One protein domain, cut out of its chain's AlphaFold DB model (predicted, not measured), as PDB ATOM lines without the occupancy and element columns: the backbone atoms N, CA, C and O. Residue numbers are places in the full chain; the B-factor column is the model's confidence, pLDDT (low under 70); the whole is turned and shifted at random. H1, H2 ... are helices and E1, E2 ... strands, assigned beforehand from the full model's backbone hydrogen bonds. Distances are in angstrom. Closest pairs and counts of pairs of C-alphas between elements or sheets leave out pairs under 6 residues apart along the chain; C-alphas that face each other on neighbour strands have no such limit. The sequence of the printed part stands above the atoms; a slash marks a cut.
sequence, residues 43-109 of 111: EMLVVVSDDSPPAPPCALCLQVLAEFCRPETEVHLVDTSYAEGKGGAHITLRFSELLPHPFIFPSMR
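AT A GLANCE: This is residues 43 to 109 of the 111 residues of the protein "Cytidine deaminase" of Spirochaetales bacterium (UniProt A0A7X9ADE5). A narrow sheet of three strands, E1, E2 and E3, runs along a rod, with little H2 near one end and the short helices H1 and H3 toward the other, where the last residues extend the long axis. H3 packs over a stretch of E2, while H1 stands off the sheet in the passage from E1 to E2. The printed part has 67 residues, with three named helices and three named strands that follow along the chain as E1, H1, E2, H2, E3, H3; the sheet order is E1, E2, E3, mixed, and the class is mixed, helices and strands, with 38 residues in named elements. It is only just compact, close to loose, with a radius of gyration of the C-alphas of 13.0 A and spans of 45 by 19 by 14 A.

HOW THE PARTS SIT: Start at edge strand E1, residues 43 to 49, parallel at 27 degrees to inner strand E2, residues 69 to 79; N 45 and O 74 are 2.8 A apart. Between them, H1, residues 59 to 65, is not on the sheet; E1, H1, E2 is a strand-helix-strand unit, two parallel neighbour strands with a helix between, its crossover right-handed. E2 bends by 99 degrees at residue 72. Next, H2, residues 80 to 83, only grazes the sheet; its closest C-alphas to E1 are Thr 80 and Ser 49, 6.0 A. Edge strand E3, residues 90 to 94, is antiparallel to E2 at 169 degrees; N 75 and O 93 are 2.8 A apart. H3, residues 95 to 98, is on the sheet at a height of 6.2 A, only just over E2, with 3 of its 4 C-alphas there. H1 has every O i to N i+4 pair within hydrogen-bond range; H2 and H3 are too short for one.

IN THESE COORDINATES: Find C-alpha 43 at (17.484, -21.912, 29.935), where E1 begins its 20.4 A. E2 covers 21.9 A, E3 13.6 A; H3 ends at C-alpha 98, (12.487, -35.840, 34.475).

THE WHOLE: The C-alphas farthest apart are Lys 86 and Ser 107, 44.8 A. The printed part has no cut, no link is long, and no printed residue is under 70.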
ATOM      1  N   GLU A  43      16.615 -21.985  28.752       92.00
ATOM      2  CA  GLU A  43      17.484 -21.912  29.935       92.00
ATOM      3  C   GLU A  43      16.761 -22.366  31.210       92.00
ATOM      4  O   GLU A  43      17.374 -22.971  32.087       92.00
ATOM      5  N   MET A  44      15.451 -22.117  31.291       95.88
ATOM      6  CA  MET A  44      14.616 -22.407  32.454       95.88
ATOM      7  C   MET A  44      13.181 -22.716  32.025       95.88
ATOM      8  O   MET A  44      12.655 -22.105  31.094       95.88
ATOM      9  N   LEU A  45      12.533 -23.632  32.742       97.75
ATOM     10  CA  LEU A  45      11.105 -23.911  32.644       97.75
ATOM     11  C   LEU A  45      10.427 -23.675  33.991       97.75
ATOM     12  O   LEU A  45      10.957 -24.052  35.034       97.75
ATOM     13  N   VAL A  46       9.220 -23.113  33.962       98.19
ATOM     14  CA  VAL A  46       8.356 -22.976  35.139       98.19
ATOM     15  C   VAL A  46       6.995 -23.571  34.809       98.19
ATOM     16  O   VAL A  46       6.346 -23.148  33.853       98.19
ATOM     17  N   VAL A  47       6.567 -24.554  35.594       98.38
ATOM     18  CA  VAL A  47       5.267 -25.214  35.474       98.38
ATOM     19  C   VAL A  47       4.477 -24.920  36.733       98.38
ATOM     20  O   VAL A  47       4.926 -25.211  37.840       98.38
ATOM     21  N   VAL A  48       3.304 -24.323  36.541       98.12
ATOM     22  CA  VAL A  48       2.385 -23.973  37.620       98.12
ATOM     23  C   VAL A  48       1.163 -24.872  37.521       98.12
ATOM     24  O   VAL A  48       0.527 -24.918  36.467       98.12
ATOM     25  N   SER A  49       0.822 -25.559  38.607       97.56
ATOM     26  CA  SER A  49      -0.397 -26.368  38.715       97.56
ATOM     27  C   SER A  49      -1.169 -26.030  39.987       97.56
ATOM     28  O   SER A  49      -0.611 -25.520  40.955       97.56
ATOM     29  N   ASP A  50      -2.462 -26.322  40.011       96.69
ATOM     30  CA  ASP A  50      -3.269 -26.311  41.234       96.69
ATOM     31  C   ASP A  50      -3.057 -27.564  42.106       96.69
ATOM     32  O   ASP A  50      -3.429 -27.561  43.279       96.69
ATOM     33  N   ASP A  51      -2.393 -28.593  41.571       95.19
ATOM     34  CA  ASP A  51      -1.945 -29.768  42.321       95.19
ATOM     35  C   ASP A  51      -0.920 -29.423  43.416       95.19
ATOM     36  O   ASP A  51      -0.020 -28.604  43.220       95.19
ATOM     37  N   SER A  52      -1.019 -30.109  44.560       93.44
ATOM     38  CA  SER A  52      -0.057 -30.043  45.668       93.44
ATOM     39  C   SER A  52       0.262 -31.466  46.168       93.44
ATOM     40  O   SER A  52      -0.598 -32.085  46.804       93.44
ATOM     41  N   PRO A  53       1.485 -31.994  45.950       93.69
ATOM     42  CA  PRO A  53       2.632 -31.335  45.314       93.69
ATOM     43  C   PRO A  53       2.386 -31.031  43.823       93.69
ATOM     44  O   PRO A  53       1.577 -31.720  43.203       93.69
ATOM     45  N   PRO A  54       3.085 -30.036  43.248       97.12
ATOM     46  CA  PRO A  54       2.881 -29.631  41.865       97.12
ATOM     47  C   PRO A  54       3.193 -30.753  40.881       97.12
ATOM     48  O   PRO A  54       4.140 -31.527  41.071       97.12
ATOM     49  N   ALA A  55       2.399 -30.829  39.815       95.19
ATOM     50  CA  ALA A  55       2.517 -31.882  38.824       95.19
ATOM     51  C   ALA A  55       3.758 -31.676  37.935       95.19
ATOM     52  O   ALA A  55       3.999 -30.564  37.453       95.19
ATOM     53  N   PRO A  56       4.545 -32.734  37.661       97.31
ATOM     54  CA  PRO A  56       5.576 -32.667  36.636       97.31
ATOM     55  C   PRO A  56       4.943 -32.625  35.233       97.31
ATOM     56  O   PRO A  56       3.808 -33.084  35.056       97.31
ATOM     57  N   PRO A  57       5.680 -32.159  34.205       98.19
ATOM     58  CA  PRO A  57       5.216 -32.230  32.828       98.19
ATOM     59  C   PRO A  57       4.833 -33.652  32.424       98.19
ATOM     60  O   PRO A  57       5.527 -34.619  32.753       98.19
ATOM     61  N   CYS A  58       3.755 -33.797  31.653       98.38
ATOM     62  CA  CYS A  58       3.379 -35.115  31.146       98.38
ATOM     63  C   CYS A  58       4.418 -35.640  30.137       98.38
ATOM     64  O   CYS A  58       5.177 -34.874  29.540       98.38
ATOM     65  N   ALA A  59       4.416 -36.951  29.874       97.81
ATOM     66  CA  ALA A  59       5.403 -37.582  28.991       97.81
ATOM     67  C   ALA A  59       5.462 -36.960  27.582       97.81
ATOM     68  O   ALA A  59       6.541 -36.833  27.004       97.81
ATOM     69  N   LEU A  60       4.321 -36.522  27.038       97.81
ATOM     70  CA  LEU A  60       4.278 -35.852  25.738       97.81
ATOM     71  C   LEU A  60       4.914 -34.453  25.785       97.81
ATOM     72  O   LEU A  60       5.574 -34.055  24.830       97.81
ATOM     73  N   CYS A  61       4.747 -33.721  26.890       98.56
ATOM     74  CA  CYS A  61       5.428 -32.446  27.106       98.56
ATOM     75  C   CYS A  61       6.930 -32.647  27.249       98.56
ATOM     76  O   CYS A  61       7.679 -31.986  26.541       98.56
ATOM     77  N   LEU A  62       7.362 -33.590  28.093       98.44
ATOM     78  CA  LEU A  62       8.781 -33.913  28.259       98.44
ATOM     79  C   LEU A  62       9.429 -34.250  26.917       98.44
ATOM     80  O   LEU A  62      10.496 -33.739  26.604       98.44
ATOM     81  N   GLN A  63       8.762 -35.044  26.084       98.00
ATOM     82  CA  GLN A  63       9.316 -35.417  24.789       98.00
ATOM     83  C   GLN A  63       9.435 -34.233  23.812       98.00
ATOM     84  O   GLN A  63      10.400 -34.181  23.058       98.00
ATOM     85  N   VAL A  64       8.495 -33.280  23.819       97.31
ATOM     86  CA  VAL A  64       8.599 -32.051  23.004       97.31
ATOM     87  C   VAL A  64       9.690 -31.127  23.545       97.31
ATOM     88  O   VAL A  64      10.494 -30.606  22.782       97.31
ATOM     89  N   LEU A  65       9.732 -30.938  24.865       97.50
ATOM     90  CA  LEU A  65      10.722 -30.095  25.534       97.50
ATOM     91  C   LEU A  65      12.148 -30.622  25.344       97.50
ATOM     92  O   LEU A  65      13.074 -29.824  25.280       97.50
ATOM     93  N   ALA A  66      12.332 -31.934  25.189       96.62
ATOM     94  CA  ALA A  66      13.639 -32.547  24.960       96.62
ATOM     95  C   ALA A  66      14.351 -32.063  23.687       96.62
ATOM     96  O   ALA A  66      15.566 -32.196  23.599       96.62
ATOM     97  N   GLU A  67      13.619 -31.504  22.722       95.00
ATOM     98  CA  GLU A  67      14.211 -30.927  21.511       95.00
ATOM     99  C   GLU A  67      14.805 -29.525  21.757       95.00
ATOM    100  O   GLU A  67      15.564 -29.025  20.931       95.00
ATOM    101  N   PHE A  68      14.471 -28.883  22.885       94.31
ATOM    102  CA  PHE A  68      14.820 -27.483  23.184       94.31
ATOM    103  C   PHE A  68      15.514 -27.288  24.544       94.31
ATOM    104  O   PHE A  68      16.124 -26.243  24.790       94.31
ATOM    105  N   CYS A  69      15.413 -28.268  25.445       95.00
ATOM    106  CA  CYS A  69      16.041 -28.272  26.765       95.00
ATOM    107  C   CYS A  69      17.342 -29.075  26.766       95.00
ATOM    108  O   CYS A  69      17.468 -30.104  26.105       95.00
ATOM    109  N   ARG A  70      18.296 -28.634  27.586       94.25
ATOM    110  CA  ARG A  70      19.531 -29.368  27.883       94.25
ATOM    111  C   ARG A  70      19.355 -30.220  29.142       94.25
ATOM    112  O   ARG A  70      18.473 -29.922  29.948       94.25
ATOM    113  N   PRO A  71      20.201 -31.244  29.368       95.25
ATOM    114  CA  PRO A  71      20.155 -32.054  30.588       95.25
ATOM    115  C   PRO A  71      20.192 -31.228  31.884       95.25
ATOM    116  O   PRO A  71      19.595 -31.638  32.880       95.25
ATOM    117  N   GLU A  72      20.862 -30.074  31.859       96.38
ATOM    118  CA  GLU A  72      21.033 -29.144  32.975       96.38
ATOM    119  C   GLU A  72      19.952 -28.058  33.060       96.38
ATOM    120  O   GLU A  72      19.949 -27.328  34.048       96.38
ATOM    121  N   THR A  73      19.051 -27.936  32.073       96.75
ATOM    122  CA  THR A  73      17.957 -26.948  32.107       96.75
ATOM    123  C   THR A  73      17.159 -27.113  33.401       96.75
ATOM    124  O   THR A  73      16.700 -28.217  33.714       96.75
ATOM    125  N   GLU A  74      16.999 -26.021  34.148       97.94
ATOM    126  CA  GLU A  74      16.252 -26.019  35.406       97.94
ATOM    127  C   GLU A  74      14.746 -26.035  35.137       97.94
ATOM    128  O   GLU A  74      14.230 -25.291  34.299       97.94
ATOM    129  N   VAL A  75      14.035 -26.892  35.862       98.44
ATOM    130  CA  VAL A  75      12.582 -27.030  35.814       98.44
ATOM    131  C   VAL A  75      12.030 -26.759  37.205       98.44
ATOM    132  O   VAL A  75      12.256 -27.522  38.147       98.44
ATOM    133  N   HIS A  76      11.292 -25.663  37.321       98.50
ATOM    134  CA  HIS A  76      10.584 -25.267  38.526       98.50
ATOM    135  C   HIS A  76       9.148 -25.771  38.450       98.50
ATOM    136  O   HIS A  76       8.378 -25.337  37.595       98.50
ATOM    137  N   LEU A  77       8.783 -26.675  39.350       98.56
ATOM    138  CA  LEU A  77       7.409 -27.114  39.554       98.56
ATOM    139  C   LEU A  77       6.879 -26.382  40.779       98.56
ATOM    140  O   LEU A  77       7.432 -26.531  41.873       98.56
ATOM    141  N   VAL A  78       5.841 -25.575  40.602       98.31
ATOM    142  CA  VAL A  78       5.257 -24.776  41.682       98.31
ATOM    143  C   VAL A  78       3.754 -24.968  41.727       98.31
ATOM    144  O   VAL A  78       3.096 -25.055  40.691       98.31
ATOM    145  N   ASP A  79       3.204 -25.037  42.933       98.00
ATOM    146  CA  ASP A  79       1.757 -24.962  43.087       98.00
ATOM    147  C   ASP A  79       1.271 -23.500  43.039       98.00
ATOM    148  O   ASP A  79       2.048 -22.542  43.157       98.00
ATOM    149  N   THR A  80      -0.034 -23.312  42.847       97.19
ATOM    150  CA  THR A  80      -0.651 -21.974  42.812       97.19
ATOM    151  C   THR A  80      -0.441 -21.187  44.108       97.19
ATOM    152  O   THR A  80      -0.250 -19.975  44.059       97.19
ATOM    153  N   SER A  81      -0.403 -21.852  45.266       97.31
ATOM    154  CA  SER A  81      -0.207 -21.188  46.559       97.31
ATOM    155  C   SER A  81       1.200 -20.588  46.683       97.31
ATOM    156  O   SER A  81       1.359 -19.456  47.153       97.31
ATOM    157  N   TYR A  82       2.225 -21.298  46.198       97.38
ATOM    158  CA  TYR A  82       3.587 -20.785  46.082       97.38
ATOM    159  C   TYR A  82       3.656 -19.632  45.077       97.38
ATOM    160  O   TYR A  82       4.217 -18.583  45.400       97.38
ATOM    161  N   ALA A  83       3.044 -19.791  43.897       95.56
ATOM    162  CA  ALA A  83       3.019 -18.760  42.857       95.56
ATOM    163  C   ALA A  83       2.353 -17.450  43.328       95.56
ATOM    164  O   ALA A  83       2.763 -16.364  42.923       95.56
ATOM    165  N   GLU A  84       1.369 -17.537  44.225       96.75
ATOM    166  CA  GLU A  84       0.691 -16.388  44.840       96.75
ATOM    167  C   GLU A  84       1.402 -15.835  46.092       96.75
ATOM    168  O   GLU A  84       0.916 -14.886  46.711       96.75
ATOM    169  N   GLY A  85       2.536 -16.414  46.502       96.06
ATOM    170  CA  GLY A  85       3.292 -15.979  47.680       96.06
ATOM    171  C   GLY A  85       2.630 -16.318  49.022       96.06
ATOM    172  O   GLY A  85       2.953 -15.704  50.039       96.06
ATOM    173  N   LYS A  86       1.710 -17.290  49.053       94.88
ATOM    174  CA  LYS A  86       0.933 -17.681  50.247       94.88
ATOM    175  C   LYS A  86       1.568 -18.821  51.052       94.88
ATOM    176  O   LYS A  86       0.937 -19.369  51.954       94.88
ATOM    177  N   GLY A  87       2.819 -19.167  50.747       89.56
ATOM    178  CA  GLY A  87       3.420 -20.434  51.162       89.56
ATOM    179  C   GLY A  87       2.830 -21.584  50.342       89.56
ATOM    180  O   GLY A  87       1.639 -21.613  50.069       89.56
ATOM    181  N   GLY A  88       3.659 -22.512  49.888       95.25
ATOM    182  CA  GLY A  88       3.252 -23.596  48.993       95.25
ATOM    183  C   GLY A  88       4.449 -24.468  48.646       95.25
ATOM    184  O   GLY A  88       5.551 -24.243  49.158       95.25
ATOM    185  N   ALA A  89       4.241 -25.461  47.795       97.38
ATOM    186  CA  ALA A  89       5.287 -26.342  47.319       97.38
ATOM    187  C   ALA A  89       5.989 -25.756  46.088       97.38
ATOM    188  O   ALA A  89       5.368 -25.347  45.107       97.38
ATOM    189  N   HIS A  90       7.318 -25.771  46.149       97.81
ATOM    190  CA  HIS A  90       8.206 -25.485  45.034       97.81
ATOM    191  C   HIS A  90       9.267 -26.579  44.992       97.81
ATOM    192  O   HIS A  90       9.995 -26.792  45.964       97.81
ATOM    193  N   ILE A  91       9.324 -27.285  43.871       98.31
ATOM    194  CA  ILE A  91      10.302 -28.329  43.588       98.31
ATOM    195  C   ILE A  91      11.146 -27.855  42.407       98.31
ATOM    196  O   ILE A  91      10.607 -27.431  41.387       98.31
ATOM    197  N   THR A  92      12.466 -27.933  42.538       98.31
ATOM    198  CA  THR A  92      13.406 -27.633  41.452       98.31
ATOM    199  C   THR A  92      14.114 -28.916  41.050       98.31
ATOM    200  O   THR A  92      14.669 -29.607  41.904       98.31
ATOM    201  N   LEU A  93      14.080 -29.231  39.760       98.31
ATOM    202  CA  LEU A  93      14.721 -30.401  39.163       98.31
ATOM    203  C   LEU A  93      15.511 -29.969  37.931       98.31
ATOM    204  O   LEU A  93      15.177 -28.976  37.291       98.31
ATOM    205  N   ARG A  94      16.518 -30.745  37.545       98.38
ATOM    206  CA  ARG A  94      17.078 -30.671  36.195       98.38
ATOM    207  C   ARG A  94      16.216 -31.461  35.219       98.38
ATOM    208  O   ARG A  94      15.629 -32.480  35.577       98.38
ATOM    209  N   PHE A  95      16.202 -31.054  33.954       98.12
ATOM    210  CA  PHE A  95      15.467 -31.767  32.909       98.12
ATOM    211  C   PHE A  95      15.875 -33.251  32.800       98.12
ATOM    212  O   PHE A  95      15.023 -34.122  32.631       98.12
ATOM    213  N   SER A  96      17.162 -33.556  32.996       97.56
ATOM    214  CA  SER A  96      17.684 -34.932  33.047       97.56
ATOM    215  C   SER A  96      17.101 -35.801  34.166       97.56
ATOM    216  O   SER A  96      17.120 -37.024  34.051       97.56
ATOM    217  N   GLU A  97      16.560 -35.208  35.230       98.25
ATOM    218  CA  GLU A  97      15.884 -35.940  36.309       98.25
ATOM    219  C   GLU A  97      14.450 -36.329  35.916       98.25
ATOM    220  O   GLU A  97      13.925 -37.324  36.411       98.25
ATOM    221  N   LEU A  98      13.832 -35.579  34.995       98.12
ATOM    222  CA  LEU A  98      12.487 -35.840  34.475       98.12
ATOM    223  C   LEU A  98      12.502 -36.767  33.253       98.12
ATOM    224  O   LEU A  98      11.625 -37.620  33.113       98.12
ATOM    225  N   LEU A  99      13.492 -36.619  32.370       97.81
ATOM    226  CA  LEU A  99      13.652 -37.440  31.169       97.81
ATOM    227  C   LEU A  99      15.132 -37.814  30.954       97.81
ATOM    228  O   LEU A  99      15.823 -37.174  30.162       97.81
ATOM    229  N   PRO A 100      15.636 -38.871  31.625       96.44
ATOM    230  CA  PRO A 100      17.063 -39.218  31.609       96.44
ATOM    231  C   PRO A 100      17.609 -39.648  30.242       96.44
ATOM    232  O   PRO A 100      18.800 -39.511  29.962       96.44
ATOM    233  N   HIS A 101      16.748 -40.214  29.395       94.81
ATOM    234  CA  HIS A 101      17.122 -40.801  28.109       94.81
ATOM    235  C   HIS A 101      16.121 -40.379  27.025       94.81
ATOM    236  O   HIS A 101      15.275 -41.184  26.625       94.81
ATOM    237  N   PRO A 102      16.161 -39.112  26.577       94.38
ATOM    238  CA  PRO A 102      15.176 -38.596  25.640       94.38
ATOM    239  C   PRO A 102      15.319 -39.247  24.256       94.38
ATOM    240  O   PRO A 102      16.427 -39.463  23.754       94.38
ATOM    241  N   PHE A 103      14.190 -39.539  23.607       94.31
ATOM    242  CA  PHE A 103      14.189 -39.982  22.214       94.31
ATOM    243  C   PHE A 103      14.243 -38.760  21.296       94.31
ATOM    244  O   PHE A 103      13.213 -38.213  20.933       94.31
ATOM    245  N   ILE A 104      15.445 -38.323  20.936       91.19
ATOM    246  CA  ILE A 104      15.655 -37.174  20.039       91.19
ATOM    247  C   ILE A 104      16.159 -37.614  18.668       91.19
ATOM    248  O   ILE A 104      16.696 -38.729  18.492       91.19
ATOM    249  N   PHE A 105      16.012 -36.718  17.692       87.19
ATOM    250  CA  PHE A 105      16.537 -36.927  16.349       87.19
ATOM    251  C   PHE A 105      18.035 -37.268  16.389       87.19
ATOM    252  O   PHE A 105      18.788 -36.662  17.154       87.19
ATOM    253  N   PRO A 106      18.513 -38.217  15.559       83.81
ATOM    254  CA  PRO A 106      19.919 -38.622  15.560       83.81
ATOM    255  C   PRO A 106      20.916 -37.467  15.404       83.81
ATOM    256  O   PRO A 106      21.999 -37.529  15.979       83.81
ATOM    257  N   SER A 107      20.543 -36.412  14.675       82.69
ATOM    258  CA  SER A 107      21.355 -35.207  14.478       82.69
ATOM    259  C   SER A 107      21.594 -34.398  15.757       82.69
ATOM    260  O   SER A 107      22.568 -33.658  15.806       82.69
ATOM    261  N   MET A 108      20.751 -34.546  16.783       77.31
ATOM    262  CA  MET A 108      20.824 -33.792  18.045       77.31
ATOM    263  C   MET A 108      21.426 -34.600  19.203       77.31
ATOM    264  O   MET A 108      21.539 -34.117  20.317       77.31
ATOM    265  N   ARG A 109      21.869 -35.843  18.968       71.19
ATOM    266  CA  ARG A 109      22.439 -36.702  20.028       71.19
ATOM    267  C   ARG A 109      23.887 -36.372  20.412       71.19
ATOM    268  O   ARG A 109      24.424 -37.025  21.300       71.19
TER     269      ARG A 109